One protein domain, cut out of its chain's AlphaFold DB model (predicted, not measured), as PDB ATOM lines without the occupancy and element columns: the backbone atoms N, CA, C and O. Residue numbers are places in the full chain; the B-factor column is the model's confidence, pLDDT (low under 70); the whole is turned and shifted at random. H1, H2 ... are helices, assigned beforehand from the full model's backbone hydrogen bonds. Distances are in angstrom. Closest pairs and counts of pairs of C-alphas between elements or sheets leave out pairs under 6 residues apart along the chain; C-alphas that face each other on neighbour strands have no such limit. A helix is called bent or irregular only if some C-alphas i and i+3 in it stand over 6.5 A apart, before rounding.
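This is residues 201 to 253 of the 427 residues of an uncharacterized protein of Daphnia magna (UniProt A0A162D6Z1). Three helices pack crosswise into a small cluster, their centres at the corners of a triangle and each helix touching the other two. From one end of this cluster a loop sticks out, residues 225 to 234, of which 225 to 226 belong to H2; it adds to the length of the whole. The printed part has 53 residues with three named helices, H1, H2 and H3 in chain order, and no named strand; the class is all helix, with 34 residues in the helices. The whole is compact, with a radius of gyration of the C-alphas of 10.7 A, and its outline is elongated, spanning 34 by 18 by 16 A.

Begin with the longest helix, H3, residues 238 to 250. It touches H2, residues 216 to 226, and the place to look is Arg 217 and Thr 242, their closest C-alphas, 5.1 A apart. H2 and H3 run opposite ways at a steep tilt of 58 degrees. H3 also touches H1, residues 201 to 210, where the closest C-alphas are those of Lys 205 and Leu 245, 6.3 A apart. H1 and H3 run the same way at a steep tilt of 44 degrees. H1 and H2 touch too, with the C-alphas of Ala 204 and Val 220 closest at 6.2 A, and they run opposite ways at a steep tilt of 60 degrees. The packing of the helices is mostly crossed: of the three pairs, 0 are at a shallow tilt. In the backbones of H1, H2 and H3 every O i to N i+4 pair is within hydrogen-bond range.

Find C-alpha 238 at (10.302, 33.874, 31.748); from there H3 runs 18.2 A over residues 238 to 250, to C-alpha 250 at (13.520, 50.325, 24.591). H2 covers residues 216 to 226 and measures 15.6 A from first to last C-alpha. For H1, residues 201 to 210, start at C-alpha 201, at (18.904, 38.819, 35.213), and go 14.5 A to C-alpha 210. None of the three helices is bent or irregular.

Look at Gly 232 and Leu 253 for the two C-alphas farthest apart, 34.3 A. Without residues 225 to 234, which stand free, the body has 43 residues and spans 28 by 17 by 16 A. The printed part has no cut. The link from H1 to H2 is tight, with 5 residues, and the link from H2 to H3 is long, with 11. The mean pLDDT of the printed part is 82.0, and the B-factor column falls under 70 at residues 201 to 202, 230 and 233 to 234.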
ATOM      1  N   HIS A 201      19.437  37.591  35.776       65.94
ATOM      2  CA  HIS A 201      18.904  38.819  35.213       65.94
ATOM      3  C   HIS A 201      20.020  39.746  34.723       65.94
ATOM      4  O   HIS A 201      19.952  40.196  33.590       65.94
ATOM      5  N   GLU A 202      21.069  40.010  35.505       69.31
ATOM      6  CA  GLU A 202      22.159  40.903  35.082       69.31
ATOM      7  C   GLU A 202      22.943  40.370  33.874       69.31
ATOM      8  O   GLU A 202      23.327  41.149  33.000       69.31
ATOM      9  N   ARG A 203      23.139  39.050  33.773       73.38
ATOM     10  CA  ARG A 203      23.778  38.431  32.597       73.38
ATOM     11  C   ARG A 203      22.903  38.562  31.354       73.38
ATOM     12  O   ARG A 203      23.352  39.111  30.348       73.38
ATOM     13  N   ALA A 204      21.625  38.198  31.465       73.56
ATOM     14  CA  ALA A 204      20.658  38.353  30.383       73.56
ATOM     15  C   ALA A 204      20.517  39.819  29.936       73.56
ATOM     16  O   ALA A 204      20.329  40.083  28.751       73.56
ATOM     17  N   LYS A 205      20.654  40.792  30.851       78.69
ATOM     18  CA  LYS A 205      20.674  42.225  30.511       78.69
ATOM     19  C   LYS A 205      21.867  42.592  29.632       78.69
ATOM     20  O   LYS A 205      21.677  43.280  28.630       78.69
ATOM     21  N   LYS A 206      23.077  42.138  29.979       81.50
ATOM     22  CA  LYS A 206      24.289  42.390  29.179       81.50
ATOM     23  C   LYS A 206      24.158  41.792  27.776       81.50
ATOM     24  O   LYS A 206      24.429  42.480  26.792       81.50
ATOM     25  N   ASP A 207      23.668  40.560  27.683       80.75
ATOM     26  CA  ASP A 207      23.458  39.878  26.402       80.75
ATOM     27  C   ASP A 207      22.323  40.507  25.587       80.75
ATOM     28  O   ASP A 207      22.417  40.602  24.365       80.75
ATOM     29  N   ALA A 208      21.277  41.021  26.235       79.75
ATOM     30  CA  ALA A 208      20.181  41.692  25.547       79.75
ATOM     31  C   ALA A 208      20.584  43.010  24.885       79.75
ATOM     32  O   ALA A 208      19.992  43.354  23.860       79.75
ATOM     33  N   VAL A 209      21.568  43.723  25.444       80.75
ATOM     34  CA  VAL A 209      22.138  44.938  24.841       80.75
ATOM     35  C   VAL A 209      22.986  44.592  23.615       80.75
ATOM     36  O   VAL A 209      22.926  45.314  22.620       80.75
ATOM     37  N   LYS A 210      23.728  43.475  23.656       83.12
ATOM     38  CA  LYS A 210      24.529  42.983  22.522       83.12
ATOM     39  C   LYS A 210      23.648  42.415  21.406       83.12
ATOM     40  O   LYS A 210      23.762  42.807  20.252       83.12
ATOM     41  N   GLY A 211      22.724  41.522  21.748       80.62
ATOM     42  CA  GLY A 211      21.846  40.830  20.808       80.62
ATOM     43  C   GLY A 211      20.580  41.613  20.474       80.62
ATOM     44  O   GLY A 211      19.491  41.080  20.675       80.62
ATOM     45  N   LYS A 212      20.691  42.857  19.987       76.56
ATOM     46  CA  LYS A 212      19.549  43.776  19.776       76.56
ATOM     47  C   LYS A 212      18.394  43.157  18.967       76.56
ATOM     48  O   LYS A 212      17.234  43.371  19.319       76.56
ATOM     49  N   PHE A 213      18.707  42.331  17.966       81.00
ATOM     50  CA  PHE A 213      17.732  41.690  17.067       81.00
ATOM     51  C   PHE A 213      17.233  40.323  17.531       81.00
ATOM     52  O   PHE A 213      16.236  39.817  17.024       81.00
ATOM     53  N   LYS A 214      17.891  39.709  18.516       88.38
ATOM     54  CA  LYS A 214      17.485  38.389  18.997       88.38
ATOM     55  C   LYS A 214      16.235  38.533  19.867       88.38
ATOM     56  O   LYS A 214      16.254  39.383  20.763       88.38
ATOM     57  N   PRO A 215      15.164  37.746  19.677       89.62
ATOM     58  CA  PRO A 215      13.962  37.859  20.498       89.62
ATOM     59  C   PRO A 215      14.297  37.785  22.000       89.62
ATOM     60  O   PRO A 215      14.997  36.851  22.403       89.62
ATOM     61  N   PRO A 216      13.824  38.720  22.853       91.00
ATOM     62  CA  PRO A 216      14.209  38.752  24.268       91.00
ATOM     63  C   PRO A 216      13.927  37.439  25.003       91.00
ATOM     64  O   PRO A 216      14.760  36.972  25.771       91.00
ATOM     65  N   ARG A 217      12.799  36.790  24.691       93.31
ATOM     66  CA  ARG A 217      12.437  35.477  25.237       93.31
ATOM     67  C   ARG A 217      13.485  34.410  24.906       93.31
ATOM     68  O   ARG A 217      13.832  33.608  25.764       93.31
ATOM     69  N   ARG A 218      14.036  34.427  23.684       92.50
ATOM     70  CA  ARG A 218      15.084  33.485  23.272       92.50
ATOM     71  C   ARG A 218      16.394  33.733  24.010       92.50
ATOM     72  O   ARG A 218      17.046  32.771  24.381       92.50
ATOM     73  N   ILE A 219      16.743  34.992  24.284       90.81
ATOM     74  CA  ILE A 219      17.913  35.314  25.119       90.81
ATOM     75  C   ILE A 219      17.764  34.730  26.523       90.81
ATOM     76  O   ILE A 219      18.706  34.124  27.022       90.81
ATOM     77  N   VAL A 220      16.586  34.878  27.138       88.94
ATOM     78  CA  VAL A 220      16.314  34.300  28.463       88.94
ATOM     79  C   VAL A 220      16.484  32.780  28.427       88.94
ATOM     80  O   VAL A 220      17.194  32.234  29.265       88.94
ATOM     81  N   PHE A 221      15.895  32.106  27.436       90.25
ATOM     82  CA  PHE A 221      16.028  30.655  27.293       90.25
ATOM     83  C   PHE A 221      17.463  30.193  27.047       90.25
ATOM     84  O   PHE A 221      17.892  29.220  27.657       90.25
ATOM     85  N   ASP A 222      18.207  30.875  26.179       90.38
ATOM     86  CA  ASP A 222      19.591  30.504  25.898       90.38
ATOM     87  C   ASP A 222      20.468  30.675  27.146       90.38
ATOM     88  O   ASP A 222      21.344  29.851  27.390       90.38
ATOM     89  N   GLU A 223      20.211  31.694  27.971       87.12
ATOM     90  CA  GLU A 223      20.938  31.895  29.228       87.12
ATOM     91  C   GLU A 223      20.577  30.845  30.288       87.12
ATOM     92  O   GLU A 223      21.464  30.307  30.948       87.12
ATOM     93  N   ILE A 224      19.294  30.484  30.400       86.50
ATOM     94  CA  ILE A 224      18.849  29.364  31.242       86.50
ATOM     95  C   ILE A 224      19.530  28.066  30.793       86.50
ATOM     96  O   ILE A 224      20.052  27.327  31.620       86.50
ATOM     97  N   LYS A 225      19.582  27.806  29.479       88.94
ATOM     98  CA  LYS A 225      20.180  26.586  28.918       88.94
ATOM     99  C   LYS A 225      21.686  26.486  29.192       88.94
ATOM    100  O   LYS A 225      22.189  25.378  29.366       88.94
ATOM    101  N   LYS A 226      22.409  27.613  29.242       88.00
ATOM    102  CA  LYS A 226      23.842  27.643  29.596       88.00
ATOM    103  C   LYS A 226      24.086  27.283  31.066       88.00
ATOM    104  O   LYS A 226      25.057  26.595  31.366       88.00
ATOM    105  N   ASN A 227      23.214  27.721  31.975       80.38
ATOM    106  CA  ASN A 227      23.343  27.474  33.410       80.38
ATOM    107  C   ASN A 227      22.532  26.237  33.832       80.38
ATOM    108  O   ASN A 227      21.415  26.350  34.337       80.38
ATOM    109  N   LYS A 228      23.133  25.048  33.690       77.19
ATOM    110  CA  LYS A 228      22.530  23.758  34.092       77.19
ATOM    111  C   LYS A 228      22.134  23.681  35.577       77.19
ATOM    112  O   LYS A 228      21.329  22.840  35.950       77.19
ATOM    113  N   GLU A 229      22.685  24.559  36.413       72.50
ATOM    114  CA  GLU A 229      22.398  24.647  37.852       72.50
ATOM    115  C   GLU A 229      21.037  25.294  38.168       72.50
ATOM    116  O   GLU A 229      20.542  25.191  39.292       72.50
ATOM    117  N   ILE A 230      20.402  25.962  37.198       68.75
ATOM    118  CA  ILE A 230      19.090  26.589  37.388       68.75
ATOM    119  C   ILE A 230      18.006  25.531  37.172       68.75
ATOM    120  O   ILE A 230      17.564  25.293  36.050       68.75
ATOM    121  N   THR A 231      17.548  24.908  38.254       70.94
ATOM    122  CA  THR A 231      16.450  23.932  38.209       70.94
ATOM    123  C   THR A 231      15.326  24.278  39.186       70.94
ATOM    124  O   THR A 231      15.501  25.009  40.167       70.94
ATOM    125  N   GLY A 232      14.129  23.764  38.885       72.50
ATOM    126  CA  GLY A 232      12.955  23.844  39.752       72.50
ATOM    127  C   GLY A 232      12.579  25.272  40.145       72.50
ATOM    128  O   GLY A 232      12.385  26.140  39.295       72.50
ATOM    129  N   ARG A 233      12.480  25.518  41.458       61.84
ATOM    130  CA  ARG A 233      12.053  26.811  42.011       61.84
ATOM    131  C   ARG A 233      12.993  27.965  41.662       61.84
ATOM    132  O   ARG A 233      12.536  29.088  41.753       61.84
ATOM    133  N   ASN A 234      14.242  27.715  41.248       64.88
ATOM    134  CA  ASN A 234      15.226  28.754  40.903       64.88
ATOM    135  C   ASN A 234      15.081  29.311  39.480       64.88
ATOM    136  O   ASN A 234      15.823  30.218  39.095       64.88
ATOM    137  N   MET A 235      14.142  28.781  38.695       70.50
ATOM    138  CA  MET A 235      13.879  29.262  37.346       70.50
ATOM    139  C   MET A 235      13.294  30.682  37.396       70.50
ATOM    140  O   MET A 235      12.288  30.897  38.080       70.50
ATOM    141  N   PRO A 236      13.879  31.671  36.694       74.31
ATOM    142  CA  PRO A 236      13.269  32.987  36.613       74.31
ATOM    143  C   PRO A 236      11.925  32.884  35.891       74.31
ATOM    144  O   PRO A 236      11.777  32.126  34.932       74.31
ATOM    145  N   ASP A 237      10.968  33.707  36.306       80.94
ATOM    146  CA  ASP A 237       9.749  33.909  35.535       80.94
ATOM    147  C   ASP A 237      10.123  34.452  34.145       80.94
ATOM    148  O   ASP A 237      10.659  35.560  34.000       80.94
ATOM    149  N   ILE A 238       9.877  33.629  33.126       86.25
ATOM    150  CA  ILE A 238      10.302  33.874  31.748       86.25
ATOM    151  C   ILE A 238       9.609  35.114  31.183       86.25
ATOM    152  O   ILE A 238      10.241  35.876  30.445       86.25
ATOM    153  N   GLU A 239       8.343  35.352  31.521       85.19
ATOM    154  CA  GLU A 239       7.579  36.492  31.012       85.19
ATOM    155  C   GLU A 239       8.078  37.790  31.630       85.19
ATOM    156  O   GLU A 239       8.423  38.732  30.909       85.19
ATOM    157  N   ASN A 240       8.236  37.805  32.952       82.00
ATOM    158  CA  ASN A 240       8.783  38.951  33.669       82.00
ATOM    159  C   ASN A 240      10.226  39.262  33.240       82.00
ATOM    160  O   ASN A 240      10.582  40.427  33.029       82.00
ATOM    161  N   ALA A 241      11.063  38.238  33.050       84.81
ATOM    162  CA  ALA A 241      12.410  38.401  32.509       84.81
ATOM    163  C   ALA A 241      12.372  38.991  31.090       84.81
ATOM    164  O   ALA A 241      13.064  39.971  30.807       84.81
ATOM    165  N   THR A 242      11.517  38.449  30.220       88.94
ATOM    166  CA  THR A 242      11.320  38.928  28.845       88.94
ATOM    167  C   THR A 242      10.882  40.393  28.825       88.94
ATOM    168  O   THR A 242      11.439  41.187  28.064       88.94
ATOM    169  N   TRP A 243       9.927  40.779  29.674       88.50
ATOM    170  CA  TRP A 243       9.425  42.149  29.772       88.50
ATOM    171  C   TRP A 243      10.510  43.129  30.233       88.50
ATOM    172  O   TRP A 243      10.717  44.166  29.602       88.50
ATOM    173  N   ARG A 244      11.292  42.764  31.259       85.44
ATOM    174  CA  ARG A 244      12.442  43.563  31.718       85.44
ATOM    175  C   ARG A 244      13.474  43.777  30.609       85.44
ATOM    176  O   ARG A 244      13.986  44.886  30.466       85.44
ATOM    177  N   LEU A 245      13.768  42.747  29.812       89.31
ATOM    178  CA  LEU A 245      14.680  42.874  28.674       89.31
ATOM    179  C   LEU A 245      14.114  43.791  27.580       89.31
ATOM    180  O   LEU A 245      14.854  44.621  27.053       89.31
ATOM    181  N   ARG A 246      12.814  43.689  27.266       89.81
ATOM    182  CA  ARG A 246      12.137  44.603  26.326       89.81
ATOM    183  C   ARG A 246      12.251  46.053  26.790       89.81
ATOM    184  O   ARG A 246      12.670  46.902  26.012       89.81
ATOM    185  N   TYR A 247      11.955  46.319  28.062       87.69
ATOM    186  CA  TYR A 247      12.058  47.655  28.648       87.69
ATOM    187  C   TYR A 247      13.487  48.210  28.595       87.69
ATOM    188  O   TYR A 247      13.693  49.374  28.258       87.69
ATOM    189  N   LEU A 248      14.495  47.385  28.883       86.81
ATOM    190  CA  LEU A 248      15.894  47.814  28.807       86.81
ATOM    191  C   LEU A 248      16.346  48.113  27.383       86.81
ATOM    192  O   LEU A 248      17.055  49.094  27.178       86.81
ATOM    193  N   ARG A 249      15.916  47.313  26.402       87.56
ATOM    194  CA  ARG A 249      16.178  47.609  24.990       87.56
ATOM    195  C   ARG A 249      15.483  48.876  24.533       87.56
ATOM    196  O   ARG A 249      16.102  49.663  23.840       87.56
ATOM    197  N   ALA A 250      14.243  49.110  24.955       86.38
ATOM    198  CA  ALA A 250      13.520  50.325  24.591       86.38
ATOM    199  C   ALA A 250      14.281  51.606  24.981       86.38
ATOM    200  O   ALA A 250      14.164  52.605  24.287       86.38
ATOM    201  N   LYS A 251      15.116  51.569  26.031       86.19
ATOM    202  CA  LYS A 251      15.977  52.700  26.425       86.19
ATOM    203  C   LYS A 251      17.167  52.950  25.500       86.19
ATOM    204  O   LYS A 251      17.722  54.041  25.537       86.19
ATOM    205  N   SER A 252      17.618  51.936  24.762       82.94
ATOM    206  CA  SER A 252      18.718  52.054  23.797       82.94
ATOM    207  C   SER A 252      18.237  52.151  22.351       82.94
ATOM    208  O   SER A 252      19.057  52.341  21.452       82.94
ATOM    209  N   LEU A 253      16.931  51.997  22.125       83.25
ATOM    210  CA  LEU A 253      16.306  52.252  20.840       83.25
ATOM    211  C   LEU A 253      16.035  53.756  20.687       83.25
ATOM    212  O   LEU A 253      15.770  54.431  21.685       83.25
TER     213      LEU A 253